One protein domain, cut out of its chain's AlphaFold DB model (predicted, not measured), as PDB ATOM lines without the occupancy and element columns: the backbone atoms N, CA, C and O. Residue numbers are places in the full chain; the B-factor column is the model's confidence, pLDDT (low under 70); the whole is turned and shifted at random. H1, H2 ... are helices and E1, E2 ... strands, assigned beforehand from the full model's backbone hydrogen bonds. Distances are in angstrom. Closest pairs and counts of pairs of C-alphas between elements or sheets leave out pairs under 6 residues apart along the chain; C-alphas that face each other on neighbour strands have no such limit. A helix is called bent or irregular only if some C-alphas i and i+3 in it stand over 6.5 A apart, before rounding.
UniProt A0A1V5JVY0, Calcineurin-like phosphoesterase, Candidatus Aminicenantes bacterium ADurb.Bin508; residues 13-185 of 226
ATOM      1  N   HIS A  13       6.660 -22.266  -9.678       94.69
ATOM      2  CA  HIS A  13       7.451 -21.113  -9.250       94.69
ATOM      3  C   HIS A  13       6.675 -19.790  -9.316       94.69
ATOM      4  O   HIS A  13       6.875 -18.926  -8.461       94.69
ATOM      5  N   GLU A  14       5.707 -19.654 -10.225       95.00
ATOM      6  CA  GLU A  14       4.821 -18.485 -10.274       95.00
ATOM      7  C   GLU A  14       3.875 -18.443  -9.065       95.00
ATOM      8  O   GLU A  14       3.437 -17.364  -8.658       95.00
ATOM      9  N   SER A  15       3.615 -19.604  -8.457       93.56
ATOM     10  CA  SER A  15       2.729 -19.790  -7.305       93.56
ATOM     11  C   SER A  15       3.473 -19.930  -5.970       93.56
ATOM     12  O   SER A  15       2.848 -20.195  -4.945       93.56
ATOM     13  N   HIS A  16       4.796 -19.743  -5.935       91.00
ATOM     14  CA  HIS A  16       5.572 -19.700  -4.692       91.00
ATOM     15  C   HIS A  16       5.658 -18.266  -4.141       91.00
ATOM     16  O   HIS A  16       5.777 -17.293  -4.893       91.00
ATOM     17  N   GLY A  17       5.580 -18.125  -2.819       82.50
ATOM     18  CA  GLY A  17       5.764 -16.887  -2.060       82.50
ATOM     19  C   GLY A  17       6.813 -17.054  -0.956       82.50
ATOM     20  O   GLY A  17       7.331 -18.146  -0.740       82.50
ATOM     21  N   SER A  18       7.126 -15.970  -0.243       80.19
ATOM     22  CA  SER A  18       8.158 -15.959   0.810       80.19
ATOM     23  C   SER A  18       7.843 -16.869   2.003       80.19
ATOM     24  O   SER A  18       8.762 -17.317   2.679       80.19
ATOM     25  N   SER A  19       6.562 -17.152   2.261       80.88
ATOM     26  CA  SER A  19       6.100 -17.940   3.412       80.88
ATOM     27  C   SER A  19       5.090 -19.035   3.039       80.88
ATOM     28  O   SER A  19       4.247 -19.396   3.857       80.88
ATOM     29  N   GLY A  20       5.122 -19.540   1.801       87.25
ATOM     30  CA  GLY A  20       4.197 -20.580   1.338       87.25
ATOM     31  C   GLY A  20       3.801 -20.419  -0.125       87.25
ATOM     32  O   GLY A  20       4.560 -19.882  -0.928       87.25
ATOM     33  N   THR A  21       2.609 -20.892  -0.481       91.06
ATOM     34  CA  THR A  21       2.070 -20.716  -1.833       91.06
ATOM     35  C   THR A  21       1.264 -19.423  -1.944       91.06
ATOM     36  O   THR A  21       0.825 -18.851  -0.948       91.06
ATOM     37  N   ARG A  22       1.103 -18.930  -3.171       89.31
ATOM     38  CA  ARG A  22       0.311 -17.749  -3.514       89.31
ATOM     39  C   ARG A  22      -0.358 -17.916  -4.871       89.31
ATOM     40  O   ARG A  22       0.093 -18.705  -5.695       89.31
ATOM     41  N   ARG A  23      -1.388 -17.110  -5.138       90.38
ATOM     42  CA  ARG A  23      -1.847 -16.897  -6.519       90.38
ATOM     43  C   ARG A  23      -0.705 -16.292  -7.346       90.38
ATOM     44  O   ARG A  23       0.075 -15.511  -6.785       90.38
ATOM     45  N   PRO A  24      -0.628 -16.558  -8.660       92.00
ATOM     46  CA  PRO A  24       0.450 -16.063  -9.514       92.00
ATOM     47  C   PRO A  24       0.297 -14.557  -9.803       92.00
ATOM     48  O   PRO A  24      -0.063 -14.114 -10.892       92.00
ATOM     49  N   ALA A  25       0.533 -13.726  -8.786       89.31
ATOM     50  CA  ALA A  25       0.292 -12.287  -8.834       89.31
ATOM     51  C   ALA A  25       1.294 -11.557  -9.741       89.31
ATOM     52  O   ALA A  25       0.888 -10.693 -10.512       89.31
ATOM     53  N   TYR A  26       2.581 -11.933  -9.702       91.25
ATOM     54  CA  TYR A  26       3.592 -11.325 -10.585       91.25
ATOM     55  C   TYR A  26       3.357 -11.684 -12.048       91.25
ATOM     56  O   TYR A  26       3.389 -10.797 -12.893       91.25
ATOM     57  N   TRP A  27       2.990 -12.936 -12.325       93.12
ATOM     58  CA  TRP A  27       2.536 -13.368 -13.645       93.12
ATOM     59  C   TRP A  27       1.415 -12.469 -14.186       93.12
ATOM     60  O   TRP A  27       1.520 -11.917 -15.279       93.12
ATOM     61  N   ASN A  28       0.367 -12.251 -13.385       90.25
ATOM     62  CA  ASN A  28      -0.765 -11.409 -13.772       90.25
ATOM     63  C   ASN A  28      -0.414  -9.920 -13.891       90.25
ATOM     64  O   ASN A  28      -1.051  -9.202 -14.661       90.25
ATOM     65  N   ALA A  29       0.592  -9.449 -13.154       91.38
ATOM     66  CA  ALA A  29       1.062  -8.072 -13.237       91.38
ATOM     67  C   ALA A  29       1.922  -7.829 -14.489       91.38
ATOM     68  O   ALA A  29       1.735  -6.811 -15.158       91.38
ATOM     69  N   GLN A  30       2.810  -8.767 -14.827       92.19
ATOM     70  CA  GLN A  30       3.861  -8.603 -15.841       92.19
ATOM     71  C   GLN A  30       3.436  -9.040 -17.243       92.19
ATOM     72  O   GLN A  30       3.869  -8.444 -18.224       92.19
ATOM     73  N   LEU A  31       2.590 -10.065 -17.349       93.44
ATOM     74  CA  LEU A  31       2.224 -10.665 -18.628       93.44
ATOM     75  C   LEU A  31       0.776 -10.343 -18.993       93.44
ATOM     76  O   LEU A  31      -0.081 -10.116 -18.129       93.44
ATOM     77  N   ARG A  32       0.506 -10.300 -20.298       92.50
ATOM     78  CA  ARG A  32      -0.826 -10.084 -20.868       92.50
ATOM     79  C   ARG A  32      -1.072 -11.123 -21.954       92.50
ATOM     80  O   ARG A  32      -0.479 -11.064 -23.023       92.50
ATOM     81  N   PHE A  33      -1.972 -12.047 -21.665       95.62
ATOM     82  CA  PHE A  33      -2.425 -13.110 -22.551       95.62
ATOM     83  C   PHE A  33      -3.928 -12.963 -22.826       95.62
ATOM     84  O   PHE A  33      -4.613 -12.185 -22.144       95.62
ATOM     85  N   PRO A  34      -4.478 -13.691 -23.816       96.50
ATOM     86  CA  PRO A  34      -5.915 -13.716 -24.038       96.50
ATOM     87  C   PRO A  34      -6.686 -14.040 -22.750       96.50
ATOM     88  O   PRO A  34      -6.286 -14.868 -21.937       96.50
ATOM     89  N   ARG A  35      -7.821 -13.369 -22.550       96.12
ATOM     90  CA  ARG A  35      -8.656 -13.498 -21.341       96.12
ATOM     91  C   ARG A  35      -9.911 -14.334 -21.602       96.12
ATOM     92  O   ARG A  35     -10.952 -14.075 -21.010       96.12
ATOM     93  N   ASN A  36      -9.800 -15.293 -22.521       97.06
ATOM     94  CA  ASN A  36     -10.884 -16.153 -23.005       97.06
ATOM     95  C   ASN A  36     -10.925 -17.530 -22.315       97.06
ATOM     96  O   ASN A  36     -11.507 -18.459 -22.877       97.06
ATOM     97  N   GLY A  37     -10.257 -17.665 -21.165       97.31
ATOM     98  CA  GLY A  37     -10.344 -18.802 -20.245       97.31
ATOM     99  C   GLY A  37     -11.406 -18.616 -19.155       97.31
ATOM    100  O   GLY A  37     -12.119 -17.609 -19.169       97.31
ATOM    101  N   PRO A  38     -11.482 -19.540 -18.178       97.38
ATOM    102  CA  PRO A  38     -12.386 -19.429 -17.034       97.38
ATOM    103  C   PRO A  38     -12.206 -18.107 -16.281       97.38
ATOM    104  O   PRO A  38     -11.080 -17.644 -16.086       97.38
ATOM    105  N   ASP A  39     -13.299 -17.521 -15.783       93.00
ATOM    106  CA  ASP A  39     -13.282 -16.184 -15.170       93.00
ATOM    107  C   ASP A  39     -12.278 -16.039 -14.020       93.00
ATOM    108  O   ASP A  39     -11.590 -15.020 -13.914       93.00
ATOM    109  N   ARG A  40     -12.141 -17.083 -13.194       91.00
ATOM    110  CA  ARG A  40     -11.207 -17.116 -12.054       91.00
ATOM    111  C   ARG A  40      -9.740 -17.299 -12.456       91.00
ATOM    112  O   ARG A  40      -8.865 -17.100 -11.617       91.00
ATOM    113  N   LEU A  41      -9.474 -17.660 -13.712       95.31
ATOM    114  CA  LEU A  41      -8.157 -18.033 -14.242       95.31
ATOM    115  C   LEU A  41      -7.772 -17.210 -15.477       95.31
ATOM    116  O   LEU A  41      -6.900 -17.600 -16.258       95.31
ATOM    117  N   LYS A  42      -8.401 -16.040 -15.654       92.44
ATOM    118  CA  LYS A  42      -8.021 -15.080 -16.695       92.44
ATOM    119  C   LYS A  42      -6.517 -14.826 -16.643       92.44
ATOM    120  O   LYS A  42      -5.953 -14.680 -15.560       92.44
ATOM    121  N   ASN A  43      -5.904 -14.745 -17.824       92.44
ATOM    122  CA  ASN A  43      -4.466 -14.541 -18.014       92.44
ATOM    123  C   ASN A  43      -3.572 -15.732 -17.600       92.44
ATOM    124  O   ASN A  43      -2.367 -15.647 -17.782       92.44
ATOM    125  N   GLN A  44      -4.127 -16.831 -17.079       95.56
ATOM    126  CA  GLN A  44      -3.399 -18.077 -16.768       95.56
ATOM    127  C   GLN A  44      -3.793 -19.195 -17.732       95.56
ATOM    128  O   GLN A  44      -2.936 -19.888 -18.268       95.56
ATOM    129  N   VAL A  45      -5.097 -19.311 -17.981       98.31
ATOM    130  CA  VAL A  45      -5.702 -20.300 -18.870       98.31
ATOM    131  C   VAL A  45      -6.322 -19.567 -20.039       98.31
ATOM    132  O   VAL A  45      -7.074 -18.608 -19.848       98.31
ATOM    133  N   TYR A  46      -5.987 -19.989 -21.250       98.56
ATOM    134  CA  TYR A  46      -6.459 -19.337 -22.461       98.56
ATOM    135  C   TYR A  46      -6.187 -20.192 -23.688       98.56
ATOM    136  O   TYR A  46      -5.527 -21.227 -23.649       98.56
ATOM    137  N   SER A  47      -6.695 -19.741 -24.824       98.56
ATOM    138  CA  SER A  47      -6.339 -20.329 -26.108       98.56
ATOM    139  C   SER A  47      -6.290 -19.293 -27.205       98.56
ATOM    140  O   SER A  47      -6.929 -18.239 -27.136       98.56
ATOM    141  N   PHE A  48      -5.536 -19.622 -28.239       98.06
ATOM    142  CA  PHE A  48      -5.359 -18.798 -29.419       98.06
ATOM    143  C   PHE A  48      -5.201 -19.693 -30.642       98.06
ATOM    144  O   PHE A  48      -5.016 -20.906 -30.531       98.06
ATOM    145  N   ARG A  49      -5.304 -19.082 -31.819       97.56
ATOM    146  CA  ARG A  49      -5.044 -19.751 -33.087       97.56
ATOM    147  C   ARG A  49      -3.853 -19.112 -33.764       97.56
ATOM    148  O   ARG A  49      -3.729 -17.890 -33.763       97.56
ATOM    149  N   TYR A  50      -3.022 -19.945 -34.370       95.50
ATOM    150  CA  TYR A  50      -1.975 -19.507 -35.280       95.50
ATOM    151  C   TYR A  50      -1.996 -20.423 -36.504       95.50
ATOM    152  O   TYR A  50      -1.752 -21.626 -36.407       95.50
ATOM    153  N   GLY A  51      -2.397 -19.875 -37.654       94.12
ATOM    154  CA  GLY A  51      -2.726 -20.684 -38.827       94.12
ATOM    155  C   GLY A  51      -3.862 -21.674 -38.539       94.12
ATOM    156  O   GLY A  51      -4.930 -21.281 -38.076       94.12
ATOM    157  N   LYS A  52      -3.631 -22.965 -38.812       94.56
ATOM    158  CA  LYS A  52      -4.607 -24.059 -38.611       94.56
ATOM    159  C   LYS A  52      -4.460 -24.790 -37.269       94.56
ATOM    160  O   LYS A  52      -4.938 -25.917 -37.136       94.56
ATOM    161  N   VAL A  53      -3.761 -24.178 -36.314       98.31
ATOM    162  CA  VAL A  53      -3.461 -24.772 -35.010       98.31
ATOM    163  C   VAL A  53      -4.247 -24.052 -33.921       98.31
ATOM    164  O   VAL A  53      -4.131 -22.834 -33.778       98.31
ATOM    165  N   LEU A  54      -5.011 -24.811 -33.137       98.75
ATOM    166  CA  LEU A  54      -5.555 -24.377 -31.855       98.75
ATOM    167  C   LEU A  54      -4.532 -24.666 -30.757       98.75
ATOM    168  O   LEU A  54      -4.217 -25.824 -30.495       98.75
ATOM    169  N   PHE A  55      -4.069 -23.615 -30.088       98.81
ATOM    170  CA  PHE A  55      -3.217 -23.721 -28.910       98.81
ATOM    171  C   PHE A  55      -4.034 -23.549 -27.632       98.81
ATOM    172  O   PHE A  55      -4.834 -22.617 -27.532       98.81
ATOM    173  N   LEU A  56      -3.809 -24.420 -26.649       98.81
ATOM    174  CA  LEU A  56      -4.491 -24.450 -25.353       98.81
ATOM    175  C   LEU A  56      -3.455 -24.293 -24.231       98.81
ATOM    176  O   LEU A  56      -2.716 -25.228 -23.933       98.81
ATOM    177  N   ALA A  57      -3.409 -23.115 -23.614       98.69
ATOM    178  CA  ALA A  57      -2.607 -22.853 -22.424       98.69
ATOM    179  C   ALA A  57      -3.415 -23.252 -21.185       98.69
ATOM    180  O   ALA A  57      -4.487 -22.684 -20.952       98.69
ATOM    181  N   LEU A  58      -2.923 -24.218 -20.407       98.75
ATOM    182  CA  LEU A  58      -3.586 -24.708 -19.192       98.75
ATOM    183  C   LEU A  58      -2.724 -24.458 -17.948       98.75
ATOM    184  O   LEU A  58      -1.512 -24.252 -18.035       98.75
ATOM    185  N   ASP A  59      -3.355 -24.512 -16.778       97.94
ATOM    186  CA  ASP A  59      -2.710 -24.345 -15.479       97.94
ATOM    187  C   ASP A  59      -2.795 -25.639 -14.658       97.94
ATOM    188  O   ASP A  59      -3.861 -26.056 -14.200       97.94
ATOM    189  N   SER A  60      -1.636 -26.269 -14.462       97.75
ATOM    190  CA  SER A  60      -1.476 -27.509 -13.699       97.75
ATOM    191  C   SER A  60      -1.136 -27.293 -12.214       97.75
ATOM    192  O   SER A  60      -0.772 -28.244 -11.525       97.75
ATOM    193  N   GLN A  61      -1.174 -26.060 -11.697       96.69
ATOM    194  CA  GLN A  61      -0.724 -25.731 -10.336       96.69
ATOM    195  C   GLN A  61      -1.803 -25.935  -9.268       96.69
ATOM    196  O   GLN A  61      -1.865 -25.191  -8.289       96.69
ATOM    197  N   GLN A  62      -2.656 -26.956  -9.412       95.62
ATOM    198  CA  GLN A  62      -3.715 -27.229  -8.437       95.62
ATOM    199  C   GLN A  62      -3.153 -27.473  -7.035       95.62
ATOM    200  O   GLN A  62      -3.744 -27.029  -6.052       95.62
ATOM    201  N   LYS A  63      -2.000 -28.143  -6.924       94.88
ATOM    202  CA  LYS A  63      -1.328 -28.367  -5.639       94.88
ATOM    203  C   LYS A  63      -0.965 -27.047  -4.954       94.88
ATOM    204  O   LYS A  63      -1.257 -26.877  -3.774       94.88
ATOM    205  N   GLU A  64      -0.348 -26.117  -5.677       95.25
ATOM    206  CA  GLU A  64       0.116 -24.842  -5.129       95.25
ATOM    207  C   GLU A  64      -1.046 -23.876  -4.886       95.25
ATOM    208  O   GLU A  64      -1.060 -23.152  -3.890       95.25
ATOM    209  N   GLN A  65      -2.046 -23.888  -5.766       94.38
ATOM    210  CA  GLN A  65      -3.185 -22.976  -5.706       94.38
ATOM    211  C   GLN A  65      -4.361 -23.500  -4.871       94.38
ATOM    212  O   GLN A  65      -5.320 -22.759  -4.670       94.38
ATOM    213  N   ARG A  66      -4.282 -24.719  -4.313       93.81
ATOM    214  CA  ARG A  66      -5.339 -25.336  -3.487       93.81
ATOM    215  C   ARG A  66      -5.894 -24.427  -2.377       93.81
ATOM    216  O   ARG A  66      -7.115 -24.401  -2.234       93.81
ATOM    217  N   PRO A  67      -5.084 -23.630  -1.643       94.38
ATOM    218  CA  PRO A  67      -5.612 -22.691  -0.643       94.38
ATOM    219  C   PRO A  67      -6.557 -21.616  -1.209       94.38
ATOM    220  O   PRO A  67      -7.264 -20.952  -0.459       94.38
ATOM    221  N   TYR A  68      -6.576 -21.430  -2.532       92.31
ATOM    222  CA  TYR A  68      -7.365 -20.420  -3.235       92.31
ATOM    223  C   TYR A  68      -8.564 -20.987  -4.001       92.31
ATOM    224  O   TYR A  68      -9.279 -20.217  -4.663       92.31
ATOM    225  N   GLY A  69      -8.792 -22.296  -3.883       94.62
ATOM    226  CA  GLY A  69      -9.907 -23.027  -4.471       94.62
ATOM    227  C   GLY A  69      -9.488 -24.048  -5.526       94.62
ATOM    228  O   GLY A  69      -8.309 -24.230  -5.838       94.62
ATOM    229  N   ASP A  70     -10.500 -24.714  -6.070       96.50
ATOM    230  CA  ASP A  70     -10.359 -25.572  -7.240       96.50
ATOM    231  C   ASP A  70     -10.117 -24.720  -8.494       96.50
ATOM    232  O   ASP A  70     -10.880 -23.795  -8.798       96.50
ATOM    233  N   ILE A  71      -9.032 -25.029  -9.200       97.25
ATOM    234  CA  ILE A  71      -8.697 -24.453 -10.498       97.25
ATOM    235  C   ILE A  71      -8.932 -25.454 -11.634       97.25
ATOM    236  O   ILE A  71      -8.989 -25.036 -12.785       97.25
ATOM    237  N   LEU A  72      -9.064 -26.754 -11.363       98.06
ATOM    238  CA  LEU A  72      -9.183 -27.785 -12.395       98.06
ATOM    239  C   LEU A  72     -10.620 -27.958 -12.883       98.06
ATOM    240  O   LEU A  72     -10.814 -28.086 -14.089       98.06
ATOM    241  N   GLY A  73     -11.622 -27.903 -12.001       98.12
ATOM    242  CA  GLY A  73     -13.036 -28.011 -12.382       98.12
ATOM    243  C   GLY A  73     -13.449 -26.991 -13.453       98.12
ATOM    244  O   GLY A  73     -13.850 -27.393 -14.548       98.12
ATOM    245  N   PRO A  74     -13.247 -25.678 -13.223       98.25
ATOM    246  CA  PRO A  74     -13.549 -24.655 -14.225       98.25
ATOM    247  C   PRO A  74     -12.734 -24.800 -15.518       98.25
ATOM    248  O   PRO A  74     -13.230 -24.499 -16.602       98.25
ATOM    249  N   GLN A  75     -11.479 -25.263 -15.431       98.38
ATOM    250  CA  GLN A  75     -10.667 -25.543 -16.621       98.38
ATOM    251  C   GLN A  75     -11.221 -26.713 -17.423       98.38
ATOM    252  O   GLN A  75     -11.218 -26.638 -18.646       98.38
ATOM    253  N   LYS A  76     -11.694 -27.771 -16.761       98.56
ATOM    254  CA  LYS A  76     -12.265 -28.958 -17.402       98.56
ATOM    255  C   LYS A  76     -13.512 -28.605 -18.208       98.56
ATOM    256  O   LYS A  76     -13.600 -28.981 -19.374       98.56
ATOM    257  N   GLU A  77     -14.437 -27.852 -17.616       98.44
ATOM    258  CA  GLU A  77     -15.658 -27.387 -18.291       98.44
ATOM    259  C   GLU A  77     -15.326 -26.525 -19.512       98.44
ATOM    260  O   GLU A  77     -15.766 -26.809 -20.628       98.44
ATOM    261  N   TRP A  78     -14.462 -25.528 -19.320       98.69
ATOM    262  CA  TRP A  78     -14.012 -24.653 -20.396       98.69
ATOM    263  C   TRP A  78     -13.285 -25.418 -21.506       98.69
ATOM    264  O   TRP A  78     -13.555 -25.224 -22.689       98.69
ATOM    265  N   LEU A  79     -12.367 -26.318 -21.152       98.75
ATOM    266  CA  LEU A  79     -11.591 -27.101 -22.108       98.75
ATOM    267  C   LEU A  79     -12.505 -28.010 -22.936       98.75
ATOM    268  O   LEU A  79     -12.331 -28.095 -24.153       98.75
ATOM    269  N   GLN A  80     -13.501 -28.637 -22.306       98.75
ATOM    270  CA  GLN A  80     -14.513 -29.425 -23.004       98.75
ATOM    271  C   GLN A  80     -15.282 -28.573 -24.023       98.75
ATOM    272  O   GLN A  80     -15.436 -28.986 -25.173       98.75
ATOM    273  N   GLU A  81     -15.721 -27.370 -23.650       98.31
ATOM    274  CA  GLU A  81     -16.401 -26.448 -24.570       98.31
ATOM    275  C   GLU A  81     -15.501 -26.079 -25.763       98.31
ATOM    276  O   GLU A  81     -15.899 -26.211 -26.927       98.31
ATOM    277  N   ARG A  82     -14.247 -25.688 -25.498       98.31
ATOM    278  CA  ARG A  82     -13.293 -25.294 -26.549       98.31
ATOM    279  C   ARG A  82     -12.961 -26.436 -27.501       98.31
ATOM    280  O   ARG A  82     -12.843 -26.203 -28.703       98.31
ATOM    281  N   LEU A  83     -12.802 -27.651 -26.984       98.62
ATOM    282  CA  LEU A  83     -12.474 -28.824 -27.789       98.62
ATOM    283  C   LEU A  83     -13.680 -29.352 -28.572       98.62
ATOM    284  O   LEU A  83     -13.529 -29.713 -29.738       98.62
ATOM    285  N   SER A  84     -14.873 -29.356 -27.972       98.12
ATOM    286  CA  SER A  84     -16.094 -29.859 -28.618       98.12
ATOM    287  C   SER A  84     -16.532 -29.024 -29.821       98.12
ATOM    288  O   SER A  84     -17.079 -29.566 -30.779       98.12
ATOM    289  N   THR A  85     -16.237 -27.723 -29.805       96.06
ATOM    290  CA  THR A  85     -16.579 -26.792 -30.887       96.06
ATOM    291  C   THR A  85     -15.441 -26.569 -31.890       96.06
ATOM    292  O   THR A  85     -15.648 -25.952 -32.938       96.06
ATOM    293  N   SER A  86     -14.231 -27.072 -31.615       96.25
ATOM    294  CA  SER A  86     -13.075 -26.875 -32.493       96.25
ATOM    295  C   SER A  86     -13.142 -27.754 -33.744       96.25
ATOM    296  O   SER A  86     -13.313 -28.972 -33.681       96.25
ATOM    297  N   ARG A  87     -12.915 -27.117 -34.896       94.69
ATOM    298  CA  ARG A  87     -12.668 -27.765 -36.197       94.69
ATOM    299  C   ARG A  87     -11.223 -27.565 -36.668       94.69
ATOM    300  O   ARG A  87     -10.927 -27.728 -37.849       94.69
ATOM    301  N   ASP A  88     -10.346 -27.146 -35.759       96.69
ATOM    302  CA  ASP A  88      -8.948 -26.873 -36.066       96.69
ATOM    303  C   ASP A  88      -8.224 -28.183 -36.407       96.69
ATOM    304  O   ASP A  88      -8.448 -29.218 -35.771       96.69
ATOM    305  N   LEU A  89      -7.379 -28.127 -37.439       96.00
ATOM    306  CA  LEU A  89      -6.682 -29.300 -37.971       96.00
ATOM    307  C   LEU A  89      -5.702 -29.875 -36.948       96.00
ATOM    308  O   LEU A  89      -5.614 -31.093 -36.802       96.00
ATOM    309  N   TRP A  90      -5.005 -28.986 -36.243       98.12
ATOM    310  CA  TRP A  90      -4.065 -29.326 -35.185       98.12
ATOM    311  C   TRP A  90      -4.536 -28.738 -33.862       98.12
ATOM    312  O   TRP A  90      -4.934 -27.572 -33.803       98.12
ATOM    313  N   LYS A  91      -4.459 -29.526 -32.795       98.69
ATOM    314  CA  LYS A  91      -4.741 -29.110 -31.422       98.69
ATOM    315  C   LYS A  91      -3.514 -29.401 -30.574       98.69
ATOM    316  O   LYS A  91      -3.108 -30.552 -30.443       98.69
ATOM    317  N   ILE A  92      -2.938 -28.353 -30.002       98.75
ATOM    318  CA  ILE A  92      -1.738 -28.432 -29.171       98.75
ATOM    319  C   ILE A  92      -2.062 -27.834 -27.810       98.75
ATOM    320  O   ILE A  92      -2.465 -26.674 -27.725       98.75
ATOM    321  N   ALA A  93      -1.872 -28.598 -26.741       98.75
ATOM    322  CA  ALA A  93      -1.941 -28.068 -25.385       98.75
ATOM    323  C   ALA A  93      -0.542 -27.890 -24.796       98.75
ATOM    324  O   ALA A  93       0.402 -28.590 -25.161       98.75
ATOM    325  N   TYR A  94      -0.403 -26.954 -23.866       98.69
ATOM    326  CA  TYR A  94       0.806 -26.825 -23.071       98.69
ATOM    327  C   TYR A  94       0.487 -26.352 -21.656       98.69
ATOM    328  O   TYR A  94      -0.406 -25.532 -21.429       98.69
ATOM    329  N   PHE A  95       1.206 -26.926 -20.698       98.38
ATOM    330  CA  PHE A  95       1.108 -26.625 -19.271       98.38
ATOM    331  C   PHE A  95       2.326 -27.179 -18.544       98.38
ATOM    332  O   PHE A  95       3.069 -27.997 -19.075       98.38
ATOM    333  N   HIS A  96       2.557 -26.749 -17.312       97.69
ATOM    334  CA  HIS A  96       3.851 -26.974 -16.681       97.69
ATOM    335  C   HIS A  96       4.127 -28.429 -16.257       97.69
ATOM    336  O   HIS A  96       5.174 -28.956 -16.616       97.69
ATOM    337  N   LYS A  97       3.234 -29.080 -15.496       96.81
ATOM    338  CA  LYS A  97       3.490 -30.406 -14.893       96.81
ATOM    339  C   LYS A  97       3.011 -31.545 -15.801       96.81
ATOM    340  O   LYS A  97       1.829 -31.551 -16.129       96.81
ATOM    341  N   PRO A  98       3.870 -32.507 -16.178       93.12
ATOM    342  CA  PRO A  98       3.521 -33.552 -17.140       93.12
ATOM    343  C   PRO A  98       2.595 -34.629 -16.577       93.12
ATOM    344  O   PRO A  98       2.610 -34.910 -15.384       93.12
ATOM    345  N   PHE A  99       1.849 -35.317 -17.445       88.94
ATOM    346  CA  PHE A  99       1.100 -36.514 -17.036       88.94
ATOM    347  C   PHE A  99       2.003 -37.719 -16.785       88.94
ATOM    348  O   PHE A  99       1.682 -38.559 -15.956       88.94
ATOM    349  N   SER A 100       3.132 -37.844 -17.467       84.19
ATOM    350  CA  SER A 100       4.054 -38.946 -17.197       84.19
ATOM    351  C   SER A 100       5.373 -38.377 -16.688       84.19
ATOM    352  O   SER A 100       6.243 -38.047 -17.492       84.19
ATOM    353  N   PRO A 101       5.503 -38.132 -15.370       91.19
ATOM    354  CA  PRO A 101       6.704 -37.532 -14.822       91.19
ATOM    355  C   PRO A 101       7.923 -38.432 -15.001       91.19
ATOM    356  O   PRO A 101       7.839 -39.654 -14.910       91.19
ATOM    357  N   LEU A 102       9.072 -37.804 -15.196       91.44
ATOM    358  CA  LEU A 102      10.369 -38.456 -15.353       91.44
ATOM    359  C   LEU A 102      11.042 -38.747 -14.010       91.44
ATOM    360  O   LEU A 102      12.043 -39.452 -13.969       91.44
ATOM    361  N   VAL A 103      10.533 -38.197 -12.906       90.31
ATOM    362  CA  VAL A 103      11.051 -38.477 -11.561       90.31
ATOM    363  C   VAL A 103      10.232 -39.592 -10.919       90.31
ATOM    364  O   VAL A 103       9.014 -39.472 -10.757       90.31
ATOM    365  N   LYS A 104      10.911 -40.668 -10.512       86.06
ATOM    366  CA  LYS A 104      10.279 -41.860  -9.929       86.06
ATOM    367  C   LYS A 104       9.402 -41.504  -8.721       86.06
ATOM    368  O   LYS A 104       9.830 -40.801  -7.812       86.06
ATOM    369  N   GLY A 105       8.179 -42.038  -8.700       84.88
ATOM    370  CA  GLY A 105       7.222 -41.859  -7.600       84.88
ATOM    371  C   GLY A 105       6.466 -40.528  -7.613       84.88
ATOM    372  O   GLY A 105       5.638 -40.294  -6.735       84.88
ATOM    373  N   ARG A 106       6.716 -39.654  -8.594       89.56
ATOM    374  CA  ARG A 106       5.976 -38.403  -8.763       89.56
ATOM    375  C   ARG A 106       4.700 -38.643  -9.568       89.56
ATOM    376  O   ARG A 106       4.752 -39.238 -10.640       89.56
ATOM    377  N   THR A 107       3.569 -38.140  -9.077       91.12
ATOM    378  CA  THR A 107       2.283 -38.174  -9.788       91.12
ATOM    379  C   THR A 107       1.576 -36.820  -9.710       91.12
ATOM    380  O   THR A 107       1.870 -35.992  -8.843       91.12
ATOM    381  N   TYR A 108       0.659 -36.596 -10.650       94.25
ATOM    382  CA  TYR A 108      -0.195 -35.406 -10.742       94.25
ATOM    383  C   TYR A 108      -1.600 -35.841 -11.151       94.25
ATOM    384  O   TYR A 108      -2.096 -35.494 -12.223       94.25
ATOM    385  N   ASP A 109      -2.179 -36.721 -10.342       94.69
ATOM    386  CA  ASP A 109      -3.380 -37.465 -10.720       94.69
ATOM    387  C   ASP A 109      -4.596 -36.549 -10.887       94.69
ATOM    388  O   ASP A 109      -5.356 -36.726 -11.832       94.69
ATOM    389  N   ASP A 110      -4.690 -35.475 -10.099       95.56
ATOM    390  CA  ASP A 110      -5.715 -34.440 -10.260       95.56
ATOM    391  C   ASP A 110      -5.661 -33.777 -11.652       95.56
ATOM    392  O   ASP A 110      -6.677 -33.660 -12.339       95.56
ATOM    393  N   VAL A 111      -4.465 -33.404 -12.117       96.62
ATOM    394  CA  VAL A 111      -4.261 -32.822 -13.454       96.62
ATOM    395  C   VAL A 111      -4.585 -33.841 -14.558       96.62
ATOM    396  O   VAL A 111      -5.216 -33.483 -15.556       96.62
ATOM    397  N   LYS A 112      -4.198 -35.114 -14.383       95.56
ATOM    398  CA  LYS A 112      -4.535 -36.189 -15.334       95.56
ATOM    399  C   LYS A 112      -6.040 -36.373 -15.449       95.56
ATOM    400  O   LYS A 112      -6.570 -36.332 -16.553       95.56
ATOM    401  N   GLU A 113      -6.725 -36.551 -14.326       96.19
ATOM    402  CA  GLU A 113      -8.171 -36.780 -14.262       96.19
ATOM    403  C   GLU A 113      -8.970 -35.621 -14.868       96.19
ATOM    404  O   GLU A 113     -10.024 -35.832 -15.479       96.19
ATOM    405  N   ALA A 114      -8.464 -34.393 -14.736       97.25
ATOM    406  CA  ALA A 114      -9.095 -33.215 -15.308       97.25
ATOM    407  C   ALA A 114      -8.978 -33.161 -16.841       97.25
ATOM    408  O   ALA A 114      -9.952 -32.821 -17.515       97.25
ATOM    409  N   PHE A 115      -7.804 -33.471 -17.398       98.38
ATOM    410  CA  PHE A 115      -7.472 -33.122 -18.786       98.38
ATOM    411  C   PHE A 115      -7.320 -34.325 -19.723       98.38
ATOM    412  O   PHE A 115      -7.775 -34.254 -20.866       98.38
ATOM    413  N   LEU A 116      -6.730 -35.433 -19.262       97.31
ATOM    414  CA  LEU A 116      -6.442 -36.608 -20.095       97.31
ATOM    415  C   LEU A 116      -7.699 -37.164 -20.796       97.31
ATOM    416  O   LEU A 116      -7.646 -37.338 -22.014       97.31
ATOM    417  N   PRO A 117      -8.862 -37.329 -20.123       98.00
ATOM    418  CA  PRO A 117     -10.068 -37.818 -20.795       98.00
ATOM    419  C   PRO A 117     -10.565 -36.900 -21.921       98.00
ATOM    420  O   PRO A 117     -11.175 -37.366 -22.881       98.00
ATOM    421  N   LEU A 118     -10.325 -35.589 -21.812       98.62
ATOM    422  CA  LEU A 118     -10.714 -34.620 -22.838       98.62
ATOM    423  C   LEU A 118      -9.754 -34.660 -24.029       98.62
ATOM    424  O   LEU A 118     -10.202 -34.556 -25.171       98.62
ATOM    425  N   PHE A 119      -8.457 -34.848 -23.778       98.50
ATOM    426  CA  PHE A 119      -7.463 -35.016 -24.837       98.50
ATOM    427  C   PHE A 119      -7.731 -36.278 -25.655       98.50
ATOM    428  O   PHE A 119      -7.754 -36.204 -26.883       98.50
ATOM    429  N   ASP A 120      -8.058 -37.385 -24.986       97.69
ATOM    430  CA  ASP A 120      -8.431 -38.639 -25.641       97.69
ATOM    431  C   ASP A 120      -9.750 -38.511 -26.417       97.69
ATOM    432  O   ASP A 120      -9.834 -38.910 -27.580       97.69
ATOM    433  N   ARG A 121     -10.786 -37.912 -25.810       97.94
ATOM    434  CA  ARG A 121     -12.119 -37.778 -26.428       97.94
ATOM    435  C   ARG A 121     -12.120 -36.883 -27.663       97.94
ATOM    436  O   ARG A 121     -12.804 -37.188 -28.637       97.94
ATOM    437  N   TYR A 122     -11.418 -35.752 -27.610       97.94
ATOM    438  CA  TYR A 122     -11.455 -34.744 -28.674       97.94
ATOM    439  C   TYR A 122     -10.230 -34.758 -29.588       97.94
ATOM    440  O   TYR A 122     -10.158 -33.935 -30.507       97.94
ATOM    441  N   HIS A 123      -9.319 -35.707 -29.358       97.12
ATOM    442  CA  HIS A 123      -8.076 -35.898 -30.090       97.12
ATOM    443  C   HIS A 123      -7.228 -34.616 -30.126       97.12
ATOM    444  O   HIS A 123      -7.247 -33.840 -31.090       97.12
ATOM    445  N   VAL A 124      -6.526 -34.377 -29.018       98.38
ATOM    446  CA  VAL A 124      -5.414 -33.421 -28.959       98.38
ATOM    447  C   VAL A 124      -4.171 -34.103 -29.526       98.38
ATOM    448  O   VAL A 124      -3.855 -35.221 -29.149       98.38
ATOM    449  N   ASP A 125      -3.473 -33.447 -30.447       98.19
ATOM    450  CA  ASP A 125      -2.355 -34.062 -31.170       98.19
ATOM    451  C   ASP A 125      -1.087 -34.107 -30.313       98.19
ATOM    452  O   ASP A 125      -0.373 -35.109 -30.244       98.19
ATOM    453  N   LEU A 126      -0.811 -32.980 -29.656       97.94
ATOM    454  CA  LEU A 126       0.426 -32.733 -28.935       97.94
ATOM    455  C   LEU A 126       0.161 -32.049 -27.609       97.94
ATOM    456  O   LEU A 126      -0.622 -31.100 -27.520       97.94
ATOM    457  N   VAL A 127       0.892 -32.489 -26.594       98.44
ATOM    458  CA  VAL A 127       0.915 -31.852 -25.284       98.44
ATOM    459  C   VAL A 127       2.357 -31.591 -24.884       98.44
ATOM    460  O   VAL A 127       3.148 -32.523 -24.742       98.44
ATOM    461  N   PHE A 128       2.692 -30.319 -24.689       98.31
ATOM    462  CA  PHE A 128       4.012 -29.902 -24.230       98.31
ATOM    463  C   PHE A 128       4.010 -29.620 -22.735       98.31
ATOM    464  O   PHE A 128       3.161 -28.884 -22.222       98.31
ATOM    465  N   ASN A 129       4.998 -30.178 -22.044       97.38
ATOM    466  CA  ASN A 129       5.186 -29.976 -20.617       97.38
ATOM    467  C   ASN A 129       6.607 -29.543 -20.273       97.38
ATOM    468  O   ASN A 129       7.540 -29.745 -21.046       97.38
ATOM    469  N   GLY A 130       6.763 -28.957 -19.090       95.12
ATOM    470  CA  GLY A 130       8.058 -28.647 -18.498       95.12
ATOM    471  C   GLY A 130       8.227 -29.393 -17.178       95.12
ATOM    472  O   GLY A 130       7.946 -30.586 -17.095       95.12
ATOM    473  N   HIS A 131       8.643 -28.653 -16.145       95.75
ATOM    474  CA  HIS A 131       8.778 -29.071 -14.741       95.75
ATOM    475  C   HIS A 131       9.839 -30.138 -14.435       95.75
ATOM    476  O   HIS A 131      10.637 -29.973 -13.509       95.75
ATOM    477  N   ASP A 132       9.859 -31.225 -15.193       93.88
ATOM    478  CA  ASP A 132      10.896 -32.239 -15.115       93.88
ATOM    479  C   ASP A 132      12.032 -31.809 -16.029       93.88
ATOM    480  O   ASP A 132      11.844 -31.703 -17.237       93.88
ATOM    481  N   HIS A 133      13.198 -31.506 -15.450       94.19
ATOM    482  CA  HIS A 133      14.317 -30.871 -16.155       94.19
ATOM    483  C   HIS A 133      15.091 -31.879 -17.021       94.19
ATOM    484  O   HIS A 133      16.289 -32.091 -16.842       94.19
ATOM    485  N   GLY A 134      14.353 -32.512 -17.926       92.31
ATOM    486  CA  GLY A 134      14.749 -33.507 -18.903       92.31
ATOM    487  C   GLY A 134      14.097 -33.214 -20.254       92.31
ATOM    488  O   GLY A 134      13.293 -32.283 -20.388       92.31
ATOM    489  N   LEU A 135      14.430 -34.030 -21.246       94.44
ATOM    490  CA  LEU A 135      13.780 -34.056 -22.546       94.44
ATOM    491  C   LEU A 135      13.260 -35.473 -22.775       94.44
ATOM    492  O   LEU A 135      14.040 -36.422 -22.788       94.44
ATOM    493  N   ALA A 136      11.953 -35.642 -22.928       95.62
ATOM    494  CA  ALA A 136      11.379 -36.974 -23.069       95.62
ATOM    495  C   ALA A 136      10.066 -36.940 -23.838       95.62
ATOM    496  O   ALA A 136       9.195 -36.125 -23.535       95.62
ATOM    497  N   ARG A 137       9.899 -37.854 -24.792       96.50
ATOM    498  CA  ARG A 137       8.692 -37.964 -25.611       96.50
ATOM    499  C   ARG A 137       8.063 -39.348 -25.527       96.50
ATOM    500  O   ARG A 137       8.750 -40.355 -25.709       96.50
ATOM    501  N   THR A 138       6.751 -39.389 -25.317       96.75
ATOM    502  CA  THR A 138       5.975 -40.633 -25.329       96.75
ATOM    503  C   THR A 138       5.790 -41.180 -26.745       96.75
ATOM    504  O   THR A 138       5.878 -40.457 -27.743       96.75
ATOM    505  N   ALA A 139       5.461 -42.463 -26.850       95.50
ATOM    506  CA  ALA A 139       4.692 -42.960 -27.982       95.50
ATOM    507  C   ALA A 139       3.331 -42.233 -28.054       95.50
ATOM    508  O   ALA A 139       2.930 -41.578 -27.086       95.50
ATOM    509  N   PRO A 140       2.593 -42.322 -29.171       96.06
ATOM    510  CA  PRO A 140       1.192 -41.924 -29.192       96.06
ATOM    511  C   PRO A 140       0.408 -42.697 -28.129       96.06
ATOM    512  O   PRO A 140       0.494 -43.924 -28.064       96.06
ATOM    513  N   MET A 141      -0.353 -41.984 -27.303       96.44
ATOM    514  CA  MET A 141      -1.102 -42.553 -26.186       96.44
ATOM    515  C   MET A 141      -2.592 -42.257 -26.319       96.44
ATOM    516  O   MET A 141      -2.987 -41.150 -26.685       96.44
ATOM    517  N   ARG A 142      -3.423 -43.234 -25.965       96.19
ATOM    518  CA  ARG A 142      -4.867 -43.059 -25.794       96.19
ATOM    519  C   ARG A 142      -5.369 -44.009 -24.721       96.19
ATOM    520  O   ARG A 142      -4.984 -45.176 -24.715       96.19
ATOM    521  N   GLU A 143      -6.204 -43.520 -23.807       94.50
ATOM    522  CA  GLU A 143      -6.798 -44.322 -22.726       94.50
ATOM    523  C   GLU A 143      -5.735 -45.082 -21.909       94.50
ATOM    524  O   GLU A 143      -5.896 -46.245 -21.539       94.50
ATOM    525  N   GLY A 144      -4.596 -44.421 -21.669       91.44
ATOM    526  CA  GLY A 144      -3.468 -44.979 -20.919       91.44
ATOM    527  C   GLY A 144      -2.663 -46.059 -21.652       91.44
ATOM    528  O   GLY A 144      -1.843 -46.722 -21.021       91.44
ATOM    529  N   LYS A 145      -2.866 -46.256 -22.960       94.50
ATOM    530  CA  LYS A 145      -2.172 -47.274 -23.763       94.50
ATOM    531  C   LYS A 145      -1.426 -46.654 -24.935       94.50
ATOM    532  O   LYS A 145      -1.891 -45.680 -25.522       94.50
ATOM    533  N   VAL A 146      -0.308 -47.278 -25.304       95.75
ATOM    534  CA  VAL A 146       0.402 -46.978 -26.552       95.75
ATOM    535  C   VAL A 146      -0.474 -47.392 -27.735       95.75
ATOM    536  O   VAL A 146      -0.987 -48.513 -27.766       95.75
ATOM    537  N   VAL A 147      -0.637 -46.501 -28.710       95.06
ATOM    538  CA  VAL A 147      -1.348 -46.756 -29.973       95.06
ATOM    539  C   VAL A 147      -0.397 -46.647 -31.165       95.06
ATOM    540  O   VAL A 147       0.723 -46.154 -31.034       95.06
ATOM    541  N   GLN A 148      -0.811 -47.155 -32.330       88.75
ATOM    542  CA  GLN A 148       0.108 -47.399 -33.452       88.75
ATOM    543  C   GLN A 148       0.697 -46.119 -34.036       88.75
ATOM    544  O   GLN A 148       1.826 -46.129 -34.522       88.75
ATOM    545  N   GLY A 149      -0.065 -45.027 -34.012       87.81
ATOM    546  CA  GLY A 149       0.362 -43.798 -34.651       87.81
ATOM    547  C   GLY A 149      -0.264 -42.544 -34.055       87.81
ATOM    548  O   GLY A 149      -1.273 -42.620 -33.347       87.81
ATOM    549  N   PRO A 150       0.315 -41.374 -34.359       85.94
ATOM    550  CA  PRO A 150      -0.143 -40.108 -33.801       85.94
ATOM    551  C   PRO A 150      -1.555 -39.684 -34.246       85.94
ATOM    552  O   PRO A 150      -2.168 -38.846 -33.603       85.94
ATOM    553  N   SER A 151      -2.108 -40.293 -35.300       87.25
ATOM    554  CA  SER A 151      -3.519 -40.143 -35.699       87.25
ATOM    555  C   SER A 151      -4.506 -40.833 -34.749       87.25
ATOM    556  O   SER A 151      -5.706 -40.570 -34.767       87.25
ATOM    557  N   GLN A 152      -4.024 -41.749 -33.904       90.81
ATOM    558  CA  GLN A 152      -4.854 -42.545 -32.999       90.81
ATOM    559  C   GLN A 152      -4.770 -42.083 -31.543       90.81
ATOM    560  O   GLN A 152      -5.573 -42.543 -30.728       90.81
ATOM    561  N   GLY A 153      -3.825 -41.204 -31.198       94.75
ATOM    562  CA  GLY A 153      -3.572 -40.798 -29.818       94.75
ATOM    563  C   GLY A 153      -2.695 -39.557 -29.696       94.75
ATOM    564  O   GLY A 153      -2.098 -39.097 -30.661       94.75
ATOM    565  N   THR A 154      -2.615 -39.038 -28.477       97.56
ATOM    566  CA  THR A 154      -1.864 -37.829 -28.127       97.56
ATOM    567  C   THR A 154      -0.392 -38.164 -27.908       97.56
ATOM    568  O   THR A 154      -0.076 -39.147 -27.236       97.56
ATOM    569  N   VAL A 155       0.528 -37.334 -28.405       97.44
ATOM    570  CA  VAL A 155       1.946 -37.407 -28.011       97.44
ATOM    571  C   VAL A 155       2.228 -36.384 -26.911       97.44
ATOM    572  O   VAL A 155       1.948 -35.193 -27.068       97.44
ATOM    573  N   TYR A 156       2.824 -36.838 -25.809       97.12
ATOM    574  CA  TYR A 156       3.267 -35.990 -24.704       97.12
ATOM    575  C   TYR A 156       4.773 -35.781 -24.799       97.12
ATOM    576  O   TYR A 156       5.532 -36.739 -24.969       97.12
ATOM    577  N   TYR A 157       5.212 -34.531 -24.687       97.12
ATOM    578  CA  TYR A 157       6.622 -34.182 -24.789       97.12
ATOM    579  C   TYR A 157       7.028 -33.246 -23.645       97.12
ATOM    580  O   TYR A 157       6.615 -32.087 -23.578       97.12
ATOM    581  N   VAL A 158       7.853 -33.769 -22.739       96.06
ATOM    582  CA  VAL A 158       8.541 -33.013 -21.691       96.06
ATOM    583  C   VAL A 158       9.760 -32.315 -22.286       96.06
ATOM    584  O   VAL A 158      10.641 -32.971 -22.838       96.06
ATOM    585  N   VAL A 159       9.813 -30.995 -22.133       93.50
ATOM    586  CA  VAL A 159      10.864 -30.087 -22.616       93.50
ATOM    587  C   VAL A 159      11.228 -29.149 -21.464       93.50
ATOM    588  O   VAL A 159      10.984 -27.943 -21.484       93.50
ATOM    589  N   GLY A 160      11.698 -29.725 -20.360       85.94
ATOM    590  CA  GLY A 160      11.753 -29.008 -19.085       85.94
ATOM    591  C   GLY A 160      13.084 -28.345 -18.768       85.94
ATOM    592  O   GLY A 160      13.227 -27.818 -17.667       85.94
ATOM    593  N   ARG A 161      14.066 -28.367 -19.678       91.19
ATOM    594  CA  ARG A 161      15.394 -27.789 -19.429       91.19
ATOM    595  C   ARG A 161      15.731 -26.658 -20.399       91.19
ATOM    596  O   ARG A 161      16.536 -26.833 -21.302       91.19
ATOM    597  N   SER A 162      15.195 -25.470 -20.144       87.38
ATOM    598  CA  SER A 162      15.566 -24.235 -20.854       87.38
ATOM    599  C   SER A 162      16.663 -23.416 -20.151       87.38
ATOM    600  O   SER A 162      16.955 -22.299 -20.566       87.38
ATOM    601  N   GLY A 163      17.254 -23.939 -19.070       88.31
ATOM    602  CA  GLY A 163      18.302 -23.277 -18.287       88.31
ATOM    603  C   GLY A 163      19.189 -24.274 -17.538       88.31
ATOM    604  O   GLY A 163      19.186 -25.472 -17.828       88.31
ATOM    605  N   ASP A 164      19.940 -23.795 -16.548       85.94
ATOM    606  CA  ASP A 164      21.079 -24.562 -16.022       85.94
ATOM    607  C   ASP A 164      20.701 -25.680 -15.051       85.94
ATOM    608  O   ASP A 164      21.409 -26.684 -14.965       85.94
ATOM    609  N   LYS A 165      19.567 -25.560 -14.351       86.81
ATOM    610  CA  LYS A 165      19.112 -26.583 -13.401       86.81
ATOM    611  C   LYS A 165      18.713 -27.853 -14.156       86.81
ATOM    612  O   LYS A 165      17.862 -27.795 -15.037       86.81
ATOM    613  N   PHE A 166      19.248 -29.000 -13.752       85.25
ATOM    614  CA  PHE A 166      18.878 -30.321 -14.270       85.25
ATOM    615  C   PHE A 166      18.689 -31.322 -13.127       85.25
ATOM    616  O   PHE A 166      19.086 -31.054 -11.991       85.25
ATOM    617  N   TYR A 167      18.072 -32.464 -13.426       86.88
ATOM    618  CA  TYR A 167      17.888 -33.564 -12.478       86.88
ATOM    619  C   TYR A 167      18.816 -34.727 -12.835       86.88
ATOM    620  O   TYR A 167      19.009 -35.065 -14.003       86.88
ATOM    621  N   SER A 168      19.446 -35.321 -11.824       85.06
ATOM    622  CA  SER A 168      20.357 -36.454 -12.008       85.06
ATOM    623  C   SER A 168      19.632 -37.801 -12.003       85.06
ATOM    624  O   SER A 168      20.188 -38.767 -12.525       85.06
ATOM    625  N   ASP A 169      18.410 -37.837 -11.472       87.31
ATOM    626  CA  ASP A 169      17.593 -39.003 -11.122       87.31
ATOM    627  C   ASP A 169      16.371 -39.198 -12.040       87.31
ATOM    628  O   ASP A 169      15.353 -39.764 -11.641       87.31
ATOM    629  N   LEU A 170      16.474 -38.737 -13.287       90.56
ATOM    630  CA  LEU A 170      15.435 -38.939 -14.291       90.56
ATOM    631  C   LEU A 170      15.413 -40.392 -14.779       90.56
ATOM    632  O   LEU A 170      16.426 -40.920 -15.237       90.56
ATOM    633  N   LEU A 171      14.234 -41.003 -14.723       89.44
ATOM    634  CA  LEU A 171      13.958 -42.354 -15.184       89.44
ATOM    635  C   LEU A 171      12.634 -42.340 -15.965       89.44
ATOM    636  O   LEU A 171      11.569 -42.353 -15.341       89.44
ATOM    637  N   PRO A 172      12.673 -42.275 -17.308       88.00
ATOM    638  CA  PRO A 172      11.460 -42.222 -18.111       88.00
ATOM    639  C   PRO A 172      10.650 -43.526 -17.959       88.00
ATOM    640  O   PRO A 172      11.225 -44.618 -17.982       88.00
ATOM    641  N   PRO A 173       9.319 -43.432 -17.815       87.00
ATOM    642  CA  PRO A 173       8.419 -44.581 -17.900       87.00
ATOM    643  C   PRO A 173       8.486 -45.339 -19.248       87.00
ATOM    644  O   PRO A 173       8.946 -44.774 -20.243       87.00
ATOM    645  N   PRO A 174       8.019 -46.605 -19.324       88.06
ATOM    646  CA  PRO A 174       8.136 -47.441 -20.528       88.06
ATOM    647  C   PRO A 174       7.426 -46.905 -21.778       88.06
ATOM    648  O   PRO A 174       7.769 -47.300 -22.889       88.06
ATOM    649  N   GLU A 175       6.436 -46.026 -21.624       89.62
ATOM    650  CA  GLU A 175       5.732 -45.399 -22.745       89.62
ATOM    651  C   GLU A 175       6.571 -44.352 -23.499       89.62
ATOM    652  O   GLU A 175       6.127 -43.842 -24.528       89.62
ATOM    653  N   TYR A 176       7.767 -44.008 -23.015       91.62
ATOM    654  CA  TYR A 176       8.670 -43.060 -23.664       91.62
ATOM    655  C   TYR A 176       9.493 -43.704 -24.788       91.62
ATOM    656  O   TYR A 176      10.225 -44.664 -24.568       91.62
ATOM    657  N   LEU A 177       9.408 -43.135 -25.999       93.38
ATOM    658  CA  LEU A 177      10.196 -43.557 -27.171       93.38
ATOM    659  C   LEU A 177      11.525 -42.814 -27.293       93.38
ATOM    660  O   LEU A 177      12.435 -43.281 -27.972       93.38
ATOM    661  N   PHE A 178      11.618 -41.637 -26.681       95.06
ATOM    662  CA  PHE A 178      12.825 -40.830 -26.670       95.06
ATOM    663  C   PHE A 178      13.046 -40.259 -25.275       95.06
ATOM    664  O   PHE A 178      12.100 -39.798 -24.628       95.06
ATOM    665  N   PHE A 179      14.304 -40.248 -24.846       94.88
ATOM    666  CA  PHE A 179      14.732 -39.642 -23.598       94.88
ATOM    667  C   PHE A 179      16.173 -39.145 -23.710       94.88
ATOM    668  O   PHE A 179      17.070 -39.895 -24.086       94.88
ATOM    669  N   ASP A 180      16.386 -37.899 -23.303       91.81
ATOM    670  CA  ASP A 180      17.692 -37.321 -23.025       91.81
ATOM    671  C   ASP A 180      17.603 -36.606 -21.661       91.81
ATOM    672  O   ASP A 180      16.731 -35.751 -21.456       91.81
ATOM    673  N   PRO A 181      18.468 -36.940 -20.687       88.44
ATOM    674  CA  PRO A 181      18.421 -36.346 -19.357       88.44
ATOM    675  C   PRO A 181      18.834 -34.875 -19.328       88.44
ATOM    676  O   PRO A 181      18.782 -34.264 -18.262       88.44
ATOM    677  N   VAL A 182      19.296 -34.293 -20.438       83.38
ATOM    678  CA  VAL A 182      19.545 -32.852 -20.499       83.38
ATOM    679  C   VAL A 182      21.000 -32.485 -20.448       83.38
ATOM    680  O   VAL A 182      21.373 -31.459 -20.979       83.38
ATOM    681  N   LYS A 183      21.777 -33.256 -19.671       83.94
ATOM    682  CA  LYS A 183      22.728 -32.755 -18.648       83.94
ATOM    683  C   LYS A 183      23.787 -31.770 -19.139       83.94
ATOM    684  O   LYS A 183      24.184 -30.882 -18.389       83.94
ATOM    685  N   GLU A 184      24.161 -31.842 -20.406       83.19
ATOM    686  CA  GLU A 184      25.202 -31.005 -21.005       83.19
ATOM    687  C   GLU A 184      24.731 -29.577 -21.305       83.19
ATOM    688  O   GLU A 184      25.417 -28.630 -20.938       83.19
ATOM    689  N   GLN A 185      23.553 -29.402 -21.915       87.62
ATOM    690  CA  GLN A 185      23.069 -28.090 -22.368       87.62
ATOM    691  C   GLN A 185      21.547 -27.922 -22.211       87.62
ATOM    692  O   GLN A 185      20.812 -28.915 -22.191       87.62
TER     693      GLN A 185
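AT A GLANCE: This is residues 13 to 185 of the 226 residues of the protein "Calcineurin-like phosphoesterase" of Candidatus Aminicenantes bacterium ADurb.Bin508 (UniProt A0A1V5JVY0). A twisted wall of seven strands runs through the domain, with H3 lying over E1 and E2 near one edge and H4 running side by side with H3 and only grazing the sheet. The short helices H1 and H2 lie off the sheet, and long links join several of the parts. The printed part has 173 residues, with four named helices and seven named strands in the order H1 E1 E2 H2 H3 E3 H4 E4 E5 E6 E7; the mixed sheet runs E1 E2 E3 E4 E6 E5 E7. The class is mixed, helices and strands, with under half of the residues in named elements. The whole is compact, with a radius of gyration of the C-alphas of 16.0 A and spans of 41 by 39 by 28 A.

HOW THE PARTS SIT: E3, residues 90 to 95, is parallel to E2, residues 53 to 57, with N 54 and O 90 at 2.8 A, and to E4, residues 126 to 129, with N 93 and O 126 at 2.9 A. E4 is parallel to E6, residues 155 to 159, with N 159 and O 129 at 2.8 A. E5, residues 135 to 138, is antiparallel to E6, with N 158 and O 136 at 2.8 A, and the two form a hairpin. E7, residues 176 to 180, is an edge strand antiparallel to E5, with N 180 and O 135 at 2.8 A. The other edge strand, E1, residues 46 to 50, forms a hairpin with E2, antiparallel, with N 57 and O 46 at 2.8 A. H3, residues 72 to 84, is on the sheet at a height of 10.6 A, over E2 and only just over E1, on which 3 of its C-alphas fall; it runs along the strands, at 5 degrees to E2 on the local plane, which is only just fitted, to 6 C-alphas. H4, residues 109 to 122, only grazes the sheet, with residues 115 to 122. H3 and H4 touch at a shallow tilt of 9 degrees, the same way, closest at the C-alphas of Lys 76 and Ala 114, 5.7 A. E2, H2, H3, E3 and E3, H4, E4 are strand-helix-strand units, parallel neighbour strands with helices between, both with right-handed crossovers; H2 is residues 62 to 68. H2 is not on the sheet and is close to but not clearly touching H3, with the C-alphas of Gln 62 and Leu 72 closest at 6.8 A. H1, residues 25 to 30, is not on the sheet and touches no helix. Every O i to N i+4 pair is within hydrogen-bond range in H1 and H3, against 8 of 10 in H4 and 1 of 3 in H2, where 1 of 4 O i to N i+3 pairs is.

IN THESE COORDINATES: H1 begins at C-alpha 25, (0.292, -12.287, -8.834), and E7 ends at C-alpha 180, (17.692, -37.321, -23.025). H4 is 19.9 A long, H3 17.8 A, E3 17.0 A and E1 13.6 A. H2 and H4 are irregular: C-alphas 64 and 67 are 7.6 A apart, and C-alphas 114 and 117 are 7.2 A apart.

THE WHOLE: The two C-alphas farthest apart are those of Ser 19 and Gln 148, 47.6 A. The printed part has no cut. The links H1 to E1, E3 to H4, E5 to E6 and E6 to E7 are long. The mean pLDDT of the printed part is 93.9, and no printed residue is under 70.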